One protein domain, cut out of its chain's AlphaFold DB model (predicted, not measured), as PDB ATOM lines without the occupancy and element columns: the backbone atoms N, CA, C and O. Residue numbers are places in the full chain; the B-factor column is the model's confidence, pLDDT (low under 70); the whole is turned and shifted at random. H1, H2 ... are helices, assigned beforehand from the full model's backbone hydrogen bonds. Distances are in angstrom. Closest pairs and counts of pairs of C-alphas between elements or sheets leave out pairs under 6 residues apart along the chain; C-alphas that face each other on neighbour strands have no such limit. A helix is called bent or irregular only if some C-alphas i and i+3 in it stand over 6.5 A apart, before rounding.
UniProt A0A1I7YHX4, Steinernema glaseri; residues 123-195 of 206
ATOM      1  N   ASP A 123     -20.041  33.379 -14.688       80.81
ATOM      2  CA  ASP A 123     -21.409  32.882 -14.582       80.81
ATOM      3  C   ASP A 123     -21.398  31.424 -14.092       80.81
ATOM      4  O   ASP A 123     -20.687  30.564 -14.618       80.81
ATOM      5  N   LYS A 124     -22.169  31.156 -13.033       76.56
ATOM      6  CA  LYS A 124     -22.304  29.812 -12.440       76.56
ATOM      7  C   LYS A 124     -23.356  28.972 -13.162       76.56
ATOM      8  O   LYS A 124     -23.262  27.746 -13.196       76.56
ATOM      9  N   GLU A 125     -24.351  29.635 -13.740       79.56
ATOM     10  CA  GLU A 125     -25.418  29.012 -14.512       79.56
ATOM     11  C   GLU A 125     -24.984  28.860 -15.968       79.56
ATOM     12  O   GLU A 125     -24.461  29.790 -16.577       79.56
ATOM     13  N   ARG A 126     -25.179  27.662 -16.525       77.81
ATOM     14  CA  ARG A 126     -24.628  27.298 -17.838       77.81
ATOM     15  C   ARG A 126     -25.677  26.836 -18.840       77.81
ATOM     16  O   ARG A 126     -25.321  26.166 -19.794       77.81
ATOM     17  N   ASN A 127     -26.961  27.168 -18.652       82.38
ATOM     18  CA  ASN A 127     -28.058  26.806 -19.570       82.38
ATOM     19  C   ASN A 127     -27.977  25.346 -20.077       82.38
ATOM     20  O   ASN A 127     -28.114  25.091 -21.272       82.38
ATOM     21  N   ASN A 128     -27.685  24.400 -19.175       83.81
ATOM     22  CA  ASN A 128     -27.467  22.971 -19.459       83.81
ATOM     23  C   ASN A 128     -26.278  22.623 -20.387       83.81
ATOM     24  O   ASN A 128     -26.197  21.500 -20.877       83.81
ATOM     25  N   LYS A 129     -25.341  23.545 -20.617       87.56
ATOM     26  CA  LYS A 129     -24.089  23.327 -21.358       87.56
ATOM     27  C   LYS A 129     -22.936  22.970 -20.421       87.56
ATOM     28  O   LYS A 129     -22.818  23.491 -19.310       87.56
ATOM     29  N   THR A 130     -22.043  22.115 -20.902       89.94
ATOM     30  CA  THR A 130     -20.797  21.744 -20.214       89.94
ATOM     31  C   THR A 130     -19.708  22.793 -20.444       89.94
ATOM     32  O   THR A 130     -19.780  23.563 -21.403       89.94
ATOM     33  N   ALA A 131     -18.653  22.821 -19.619       91.50
ATOM     34  CA  ALA A 131     -17.498  23.684 -19.907       91.50
ATOM     35  C   ALA A 131     -16.873  23.379 -21.282       91.50
ATOM     36  O   ALA A 131     -16.432  24.289 -21.984       91.50
ATOM     37  N   ASP A 132     -16.890  22.112 -21.703       92.00
ATOM     38  CA  ASP A 132     -16.352  21.704 -23.000       92.00
ATOM     39  C   ASP A 132     -17.185  22.232 -24.181       92.00
ATOM     40  O   ASP A 132     -16.616  22.515 -25.236       92.00
ATOM     41  N   ASP A 133     -18.499  22.441 -24.019       92.62
ATOM     42  CA  ASP A 133     -19.336  23.113 -25.026       92.62
ATOM     43  C   ASP A 133     -18.912  24.569 -25.242       92.62
ATOM     44  O   ASP A 133     -18.801  25.023 -26.383       92.62
ATOM     45  N   TYR A 134     -18.637  25.295 -24.154       91.06
ATOM     46  CA  TYR A 134     -18.130  26.665 -24.227       91.06
ATOM     47  C   TYR A 134     -16.726  26.706 -24.833       91.06
ATOM     48  O   TYR A 134     -16.464  27.500 -25.731       91.06
ATOM     49  N   ILE A 135     -15.824  25.812 -24.419       92.56
ATOM     50  CA  ILE A 135     -14.476  25.741 -24.998       92.56
ATOM     51  C   ILE A 135     -14.547  25.471 -26.507       92.56
ATOM     52  O   ILE A 135     -13.815  26.092 -27.277       92.56
ATOM     53  N   ARG A 136     -15.444  24.583 -26.960       92.88
ATOM     54  CA  ARG A 136     -15.650  24.310 -28.391       92.88
ATOM     55  C   ARG A 136     -16.093  25.549 -29.168       92.88
ATOM     56  O   ARG A 136     -15.621  25.730 -30.288       92.88
ATOM     57  N   SER A 137     -16.956  26.398 -28.605       89.75
ATOM     58  CA  SER A 137     -17.487  27.565 -29.327       89.75
ATOM     59  C   SER A 137     -16.423  28.624 -29.630       89.75
ATOM     60  O   SER A 137     -16.517  29.294 -30.658       89.75
ATOM     61  N   ILE A 138     -15.383  28.728 -28.796       88.00
ATOM     62  CA  ILE A 138     -14.285  29.690 -28.974       88.00
ATOM     63  C   ILE A 138     -12.977  29.054 -29.453       88.00
ATOM     64  O   ILE A 138     -11.987  29.763 -29.601       88.00
ATOM     65  N   ALA A 139     -12.939  27.741 -29.695       90.94
ATOM     66  CA  ALA A 139     -11.696  27.012 -29.959       90.94
ATOM     67  C   ALA A 139     -10.876  27.593 -31.125       90.94
ATOM     68  O   ALA A 139      -9.653  27.565 -31.079       90.94
ATOM     69  N   ARG A 140     -11.540  28.159 -32.145       91.31
ATOM     70  CA  ARG A 140     -10.881  28.816 -33.293       91.31
ATOM     71  C   ARG A 140     -10.230  30.160 -32.952       91.31
ATOM     72  O   ARG A 140      -9.397  30.633 -33.710       91.31
ATOM     73  N   SER A 141     -10.617  30.773 -31.838       91.56
ATOM     74  CA  SER A 141     -10.082  32.050 -31.355       91.56
ATOM     75  C   SER A 141      -8.921  31.872 -30.370       91.56
ATOM     76  O   SER A 141      -8.360  32.861 -29.902       91.56
ATOM     77  N   LEU A 142      -8.579  30.629 -30.025       93.06
ATOM     78  CA  LEU A 142      -7.537  30.280 -29.065       93.06
ATOM     79  C   LEU A 142      -6.309  29.724 -29.785       93.06
ATOM     80  O   LEU A 142      -6.434  29.057 -30.812       93.06
ATOM     81  N   SER A 143      -5.129  29.955 -29.217       94.81
ATOM     82  CA  SER A 143      -3.922  29.240 -29.622       94.81
ATOM     83  C   SER A 143      -4.024  27.753 -29.238       94.81
ATOM     84  O   SER A 143      -4.840  27.348 -28.397       94.81
ATOM     85  N   SER A 144      -3.168  26.916 -29.826       94.12
ATOM     86  CA  SER A 144      -3.068  25.500 -29.451       94.12
ATOM     87  C   SER A 144      -2.710  25.310 -27.973       94.12
ATOM     88  O   SER A 144      -3.225  24.394 -27.326       94.12
ATOM     89  N   ASP A 145      -1.874  26.188 -27.419       93.88
ATOM     90  CA  ASP A 145      -1.443  26.128 -26.027       93.88
ATOM     91  C   ASP A 145      -2.511  26.621 -25.048       93.88
ATOM     92  O   ASP A 145      -2.739  25.970 -24.027       93.88
ATOM     93  N   GLU A 146      -3.233  27.697 -25.368       95.62
ATOM     94  CA  GLU A 146      -4.379  28.165 -24.577       95.62
ATOM     95  C   GLU A 146      -5.468  27.088 -24.508       95.62
ATOM     96  O   GLU A 146      -5.993  26.776 -23.435       95.62
ATOM     97  N   LEU A 147      -5.772  26.459 -25.648       94.88
ATOM     98  CA  LEU A 147      -6.753  25.381 -25.728       94.88
ATOM     99  C   LEU A 147      -6.318  24.146 -24.927       94.88
ATOM    100  O   LEU A 147      -7.149  23.507 -24.275       94.88
ATOM    101  N   ARG A 148      -5.022  23.814 -24.950       93.94
ATOM    102  CA  ARG A 148      -4.441  22.739 -24.138       93.94
ATOM    103  C   ARG A 148      -4.582  23.035 -22.646       93.94
ATOM    104  O   ARG A 148      -5.059  22.167 -21.920       93.94
ATOM    105  N   ILE A 149      -4.235  24.249 -22.210       92.75
ATOM    106  CA  ILE A 149      -4.379  24.695 -20.815       92.75
ATOM    107  C   ILE A 149      -5.839  24.606 -20.368       92.75
ATOM    108  O   ILE A 149      -6.120  24.083 -19.293       92.75
ATOM    109  N   LEU A 150      -6.781  25.077 -21.188       92.44
ATOM    110  CA  LEU A 150      -8.209  25.007 -20.878       92.44
ATOM    111  C   LEU A 150      -8.681  23.573 -20.675       92.44
ATOM    112  O   LEU A 150      -9.326  23.273 -19.675       92.44
ATOM    113  N   ARG A 151      -8.347  22.677 -21.605       92.50
ATOM    114  CA  ARG A 151      -8.799  21.280 -21.567       92.50
ATOM    115  C   ARG A 151      -8.154  20.472 -20.448       92.50
ATOM    116  O   ARG A 151      -8.774  19.520 -19.986       92.50
ATOM    117  N   SER A 152      -6.953  20.846 -20.002       92.88
ATOM    118  CA  SER A 152      -6.238  20.135 -18.940       92.88
ATOM    119  C   SER A 152      -6.720  20.470 -17.527       92.88
ATOM    120  O   SER A 152      -6.206  19.895 -16.570       92.88
ATOM    121  N   GLN A 153      -7.656  21.411 -17.357       92.81
ATOM    122  CA  GLN A 153      -8.149  21.758 -16.026       92.81
ATOM    123  C   GLN A 153      -9.000  20.621 -15.435       92.81
ATOM    124  O   GLN A 153      -9.856  20.071 -16.132       92.81
ATOM    125  N   PRO A 154      -8.820  20.294 -14.141       92.38
ATOM    126  CA  PRO A 154      -9.414  19.102 -13.534       92.38
ATOM    127  C   PRO A 154     -10.915  19.243 -13.272       92.38
ATOM    128  O   PRO A 154     -11.616  18.245 -13.148       92.38
ATOM    129  N   THR A 155     -11.419  20.475 -13.176       90.94
ATOM    130  CA  THR A 155     -12.836  20.743 -12.921       90.94
ATOM    131  C   THR A 155     -13.404  21.710 -13.940       90.94
ATOM    132  O   THR A 155     -12.726  22.613 -14.431       90.94
ATOM    133  N   ASP A 156     -14.699  21.570 -14.186       90.62
ATOM    134  CA  ASP A 156     -15.488  22.469 -15.019       90.62
ATOM    135  C   ASP A 156     -15.407  23.937 -14.566       90.62
ATOM    136  O   ASP A 156     -15.323  24.844 -15.393       90.62
ATOM    137  N   GLN A 157     -15.356  24.181 -13.255       88.50
ATOM    138  CA  GLN A 157     -15.187  25.526 -12.705       88.50
ATOM    139  C   GLN A 157     -13.817  26.119 -13.063       88.50
ATOM    140  O   GLN A 157     -13.719  27.296 -13.420       88.50
ATOM    141  N   MET A 158     -12.753  25.315 -12.992       89.19
ATOM    142  CA  MET A 158     -11.408  25.748 -13.379       89.19
ATOM    143  C   MET A 158     -11.314  25.967 -14.890       89.19
ATOM    144  O   MET A 158     -10.807  27.007 -15.307       89.19
ATOM    145  N   LYS A 159     -11.889  25.069 -15.706       92.19
ATOM    146  CA  LYS A 159     -12.029  25.254 -17.161       92.19
ATOM    147  C   LYS A 159     -12.669  26.606 -17.482       92.19
ATOM    148  O   LYS A 159     -12.101  27.388 -18.239       92.19
ATOM    149  N   MET A 160     -13.805  26.916 -16.852       91.19
ATOM    150  CA  MET A 160     -14.498  28.187 -17.073       91.19
ATOM    151  C   MET A 160     -13.698  29.392 -16.567       91.19
ATOM    152  O   MET A 160     -13.671  30.428 -17.223       91.19
ATOM    153  N   THR A 161     -12.990  29.269 -15.443       90.38
ATOM    154  CA  THR A 161     -12.132  30.351 -14.931       90.38
ATOM    155  C   THR A 161     -11.054  30.726 -15.948       90.38
ATOM    156  O   THR A 161     -10.886  31.904 -16.262       90.38
ATOM    157  N   PHE A 162     -10.367  29.736 -16.526       91.38
ATOM    158  CA  PHE A 162      -9.399  29.985 -17.594       91.38
ATOM    159  C   PHE A 162     -10.067  30.468 -18.886       91.38
ATOM    160  O   PHE A 162      -9.489  31.306 -19.574       91.38
ATOM    161  N   PHE A 163     -11.281  29.999 -19.202       92.75
ATOM    162  CA  PHE A 163     -12.022  30.415 -20.400       92.75
ATOM    163  C   PHE A 163     -12.245  31.926 -20.377       92.75
ATOM    164  O   PHE A 163     -11.835  32.629 -21.301       92.75
ATOM    165  N   TYR A 164     -12.810  32.434 -19.280       92.19
ATOM    166  CA  TYR A 164     -13.046  33.863 -19.114       92.19
ATOM    167  C   TYR A 164     -11.732  34.641 -19.002       92.19
ATOM    168  O   TYR A 164     -11.642  35.745 -19.526       92.19
ATOM    169  N   ARG A 165     -10.683  34.072 -18.385       92.44
ATOM    170  CA  ARG A 165      -9.359  34.718 -18.306       92.44
ATOM    171  C   ARG A 165      -8.760  34.952 -19.693       92.44
ATOM    172  O   ARG A 165      -8.377  36.080 -19.989       92.44
ATOM    173  N   PHE A 166      -8.693  33.926 -20.541       93.81
ATOM    174  CA  PHE A 166      -8.162  34.070 -21.901       93.81
ATOM    175  C   PHE A 166      -9.023  34.995 -22.754       93.81
ATOM    176  O   PHE A 166      -8.485  35.828 -23.483       93.81
ATOM    177  N   TRP A 167     -10.346  34.902 -22.619       93.38
ATOM    178  CA  TRP A 167     -11.250  35.790 -23.334       93.38
ATOM    179  C   TRP A 167     -11.043  37.262 -22.943       93.38
ATOM    180  O   TRP A 167     -10.792  38.089 -23.817       93.38
ATOM    181  N   CYS A 168     -11.025  37.577 -21.641       93.88
ATOM    182  CA  CYS A 168     -10.736  38.923 -21.131       93.88
ATOM    183  C   CYS A 168      -9.393  39.464 -21.639       93.88
ATOM    184  O   CYS A 168      -9.292  40.628 -22.021       93.88
ATOM    185  N   LEU A 169      -8.345  38.633 -21.634       94.50
ATOM    186  CA  LEU A 169      -7.014  39.030 -22.095       94.50
ATOM    187  C   LEU A 169      -7.021  39.399 -23.587       94.50
ATOM    188  O   LEU A 169      -6.478  40.440 -23.967       94.50
ATOM    189  N   LYS A 170      -7.676  38.591 -24.428       94.00
ATOM    190  CA  LYS A 170      -7.808  38.865 -25.865       94.00
ATOM    191  C   LYS A 170      -8.641  40.118 -26.129       94.00
ATOM    192  O   LYS A 170      -8.184  40.996 -26.857       94.00
ATOM    193  N   GLU A 171      -9.800  40.259 -25.487       93.75
ATOM    194  CA  GLU A 171     -10.648  41.454 -25.602       93.75
ATOM    195  C   GLU A 171      -9.927  42.729 -25.148       93.75
ATOM    196  O   GLU A 171     -10.033  43.774 -25.794       93.75
ATOM    197  N   ALA A 172      -9.127  42.659 -24.080       95.06
ATOM    198  CA  ALA A 172      -8.320  43.790 -23.635       95.06
ATOM    199  C   ALA A 172      -7.310  44.230 -24.712       95.06
ATOM    200  O   ALA A 172      -7.143  45.430 -24.927       95.06
ATOM    201  N   ILE A 173      -6.686  43.302 -25.445       93.50
ATOM    202  CA  ILE A 173      -5.811  43.650 -26.578       93.50
ATOM    203  C   ILE A 173      -6.606  44.256 -27.738       93.50
ATOM    204  O   ILE A 173      -6.219  45.313 -28.239       93.50
ATOM    205  N   CYS A 174      -7.744  43.670 -28.117       92.00
ATOM    206  CA  CYS A 174      -8.625  44.217 -29.158       92.00
ATOM    207  C   CYS A 174      -9.060  45.658 -28.843       92.00
ATOM    208  O   CYS A 174      -9.059  46.544 -29.703       92.00
ATOM    209  N   LYS A 175      -9.394  45.928 -27.578       93.38
ATOM    210  CA  LYS A 175      -9.742  47.268 -27.088       93.38
ATOM    211  C   LYS A 175      -8.537  48.208 -27.074       93.38
ATOM    212  O   LYS A 175      -8.684  49.399 -27.374       93.38
ATOM    213  N   ALA A 176      -7.343  47.698 -26.775       92.88
ATOM    214  CA  ALA A 176      -6.113  48.479 -26.826       92.88
ATOM    215  C   ALA A 176      -5.791  48.941 -28.253       92.88
ATOM    216  O   ALA A 176      -5.494  50.124 -28.438       92.88
ATOM    217  N   THR A 177      -5.929  48.071 -29.257       88.88
ATOM    218  CA  THR A 177      -5.691  48.420 -30.669       88.88
ATOM    219  C   THR A 177      -6.826  49.251 -31.266       88.88
ATOM    220  O   THR A 177      -6.578  50.118 -32.095       88.88
ATOM    221  N   GLY A 178      -8.066  49.052 -30.807       85.75
ATOM    222  CA  GLY A 178      -9.249  49.707 -31.377       85.75
ATOM    223  C   GLY A 178      -9.699  49.099 -32.708       85.75
ATOM    224  O   GLY A 178     -10.596  49.638 -33.355       85.75
ATOM    225  N   GLU A 179      -9.116  47.967 -33.105       82.81
ATOM    226  CA  GLU A 179      -9.424  47.267 -34.353       82.81
ATOM    227  C   GLU A 179     -10.648  46.343 -34.233       82.81
ATOM    228  O   GLU A 179     -11.069  45.750 -35.225       82.81
ATOM    229  N   GLY A 180     -11.277  46.266 -33.059       82.38
ATOM    230  CA  GLY A 180     -12.334  45.289 -32.795       82.38
ATOM    231  C   GLY A 180     -11.772  43.868 -32.726       82.38
ATOM    232  O   GLY A 180     -10.566  43.695 -32.573       82.38
ATOM    233  N   ILE A 181     -12.644  42.863 -32.815       78.50
ATOM    234  CA  ILE A 181     -12.241  41.451 -32.803       78.50
ATOM    235  C   ILE A 181     -11.578  41.116 -34.155       78.50
ATOM    236  O   ILE A 181     -12.251  41.211 -35.185       78.50
ATOM    237  N   PRO A 182     -10.283  40.738 -34.191       76.00
ATOM    238  CA  PRO A 182      -9.613  40.305 -35.410       76.00
ATOM    239  C   PRO A 182     -10.253  39.043 -35.990       76.00
ATOM    240  O   PRO A 182     -10.773  38.204 -35.256       76.00
ATOM    241  N   ASN A 183     -10.106  38.851 -37.302       72.19
ATOM    242  CA  ASN A 183     -10.572  37.639 -37.987       72.19
ATOM    243  C   ASN A 183      -9.899  36.355 -37.468       72.19
ATOM    244  O   ASN A 183     -10.459  35.273 -37.618       72.19
ATOM    245  N   ASP A 184      -8.704  36.473 -36.878       84.75
ATOM    246  CA  ASP A 184      -7.952  35.344 -36.341       84.75
ATOM    247  C   ASP A 184      -7.279  35.696 -35.004       84.75
ATOM    248  O   ASP A 184      -6.130  36.138 -34.941       84.75
ATOM    249  N   LEU A 185      -8.030  35.498 -33.919       90.38
ATOM    250  CA  LEU A 185      -7.561  35.676 -32.542       90.38
ATOM    251  C   LEU A 185      -6.575  34.590 -32.078       90.38
ATOM    252  O   LEU A 185      -5.929  34.768 -31.041       90.38
ATOM    253  N   SER A 186      -6.433  33.486 -32.820       91.38
ATOM    254  CA  SER A 186      -5.521  32.396 -32.449       91.38
ATOM    255  C   SER A 186      -4.043  32.796 -32.549       91.38
ATOM    256  O   SER A 186      -3.193  32.183 -31.907       91.38
ATOM    257  N   LYS A 187      -3.741  33.873 -33.291       90.25
ATOM    258  CA  LYS A 187      -2.390  34.443 -33.441       90.25
ATOM    259  C   LYS A 187      -1.856  35.131 -32.183       90.25
ATOM    260  O   LYS A 187      -0.661  35.397 -32.102       90.25
ATOM    261  N   ILE A 188      -2.728  35.461 -31.233       91.19
ATOM    262  CA  ILE A 188      -2.345  36.048 -29.947       91.19
ATOM    263  C   ILE A 188      -2.323  34.916 -28.928       91.19
ATOM    264  O   ILE A 188      -3.358  34.306 -28.693       91.19
ATOM    265  N   ASP A 189      -1.173  34.655 -28.317       93.75
ATOM    266  CA  ASP A 189      -1.000  33.566 -27.354       93.75
ATOM    267  C   ASP A 189      -0.632  34.118 -25.974       93.75
ATOM    268  O   ASP A 189       0.414  34.751 -25.803       93.75
ATOM    269  N   PHE A 190      -1.493  33.894 -24.979       94.44
ATOM    270  CA  PHE A 190      -1.237  34.320 -23.608       94.44
ATOM    271  C   PHE A 190      -0.596  33.219 -22.767       94.44
ATOM    272  O   PHE A 190      -1.145  32.133 -22.577       94.44
ATOM    273  N   ARG A 191       0.532  33.556 -22.136       91.06
ATOM    274  CA  ARG A 191       1.144  32.749 -21.076       91.06
ATOM    275  C   ARG A 191       0.703  33.291 -19.729       91.06
ATOM    276  O   ARG A 191       1.113  34.372 -19.317       91.06
ATOM    277  N   VAL A 192      -0.179  32.547 -19.076       86.69
ATOM    278  CA  VAL A 192      -0.708  32.882 -17.755       86.69
ATOM    279  C   VAL A 192       0.010  32.066 -16.690       86.69
ATOM    280  O   VAL A 192       0.241  30.872 -16.877       86.69
ATOM    281  N   ASP A 193       0.346  32.700 -15.569       83.25
ATOM    282  CA  ASP A 193       0.793  31.963 -14.393       83.25
ATOM    283  C   ASP A 193      -0.391  31.147 -13.853       83.25
ATOM    284  O   ASP A 193      -1.480  31.672 -13.595       83.25
ATOM    285  N   MET A 194      -0.184  29.839 -13.723       78.19
ATOM    286  CA  MET A 194      -1.193  28.902 -13.230       78.19
ATOM    287  C   MET A 194      -1.404  29.030 -11.716       78.19
ATOM    288  O   MET A 194      -2.423  28.573 -11.201       78.19
ATOM    289  N   SER A 195      -0.460  29.660 -11.010       75.81
ATOM    290  CA  SER A 195      -0.537  29.987  -9.586       75.81
ATOM    291  C   SER A 195      -1.262  31.308  -9.303       75.81
ATOM    292  O   SER A 195      -1.692  31.533  -8.166       75.81
TER     293      SER A 195
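This is residues 123 to 195 of the 206 residues of a protein of Steinernema glaseri (UniProt A0A1I7YHX4). What is the shape? Two short helices, H1 and H2, form a hairpin packed on the first part of long helix H3, which runs on past them. Residues 178 to 195, with no named element, fold back. What is printed? 73 residues with three named helices, H1, H2, H3 in order: all helix, compact, radius of gyration of the C-alphas 12.3 A, spans 33 by 27 by 18 A.

How do the helices stand? H1, residues 131 to 141, touches H2, residues 144 to 151, at a shallow tilt of 10 degrees, opposite ways; the closest C-alphas, of Ala 139 and Leu 147, are 6.7 A apart. H3, residues 156 to 177, touches H1 with residues 156 to 163 alone, closest at the C-alphas of Ala 131 and Asp 156, 5.4 A. H2 and H3, a hairpin, touch at 36 degrees, only just a steep tilt; the closest C-alphas, of Leu 150 and Lys 159, are 5.3 A apart. Are backbones bonded? Every O i to N i+4 pair is within hydrogen-bond range in H2 and H3, 5 of 7 in H1.

Where does H1 begin? C-alpha 131 is at (-17.498, 23.684, -19.907); H1, 16.0 A long, is irregular, with C-alphas 137 and 140 7.8 A apart. Where does H3 end? After 31.8 A, at C-alpha 177, (-5.691, 48.420, -30.669).

How large? The two farthest C-alphas, of Pro 154 and Gly 178, are 35.4 A apart. Any cut? The printed part has no cut, both links are tight, and no printed residue is under 70 in pLDDT.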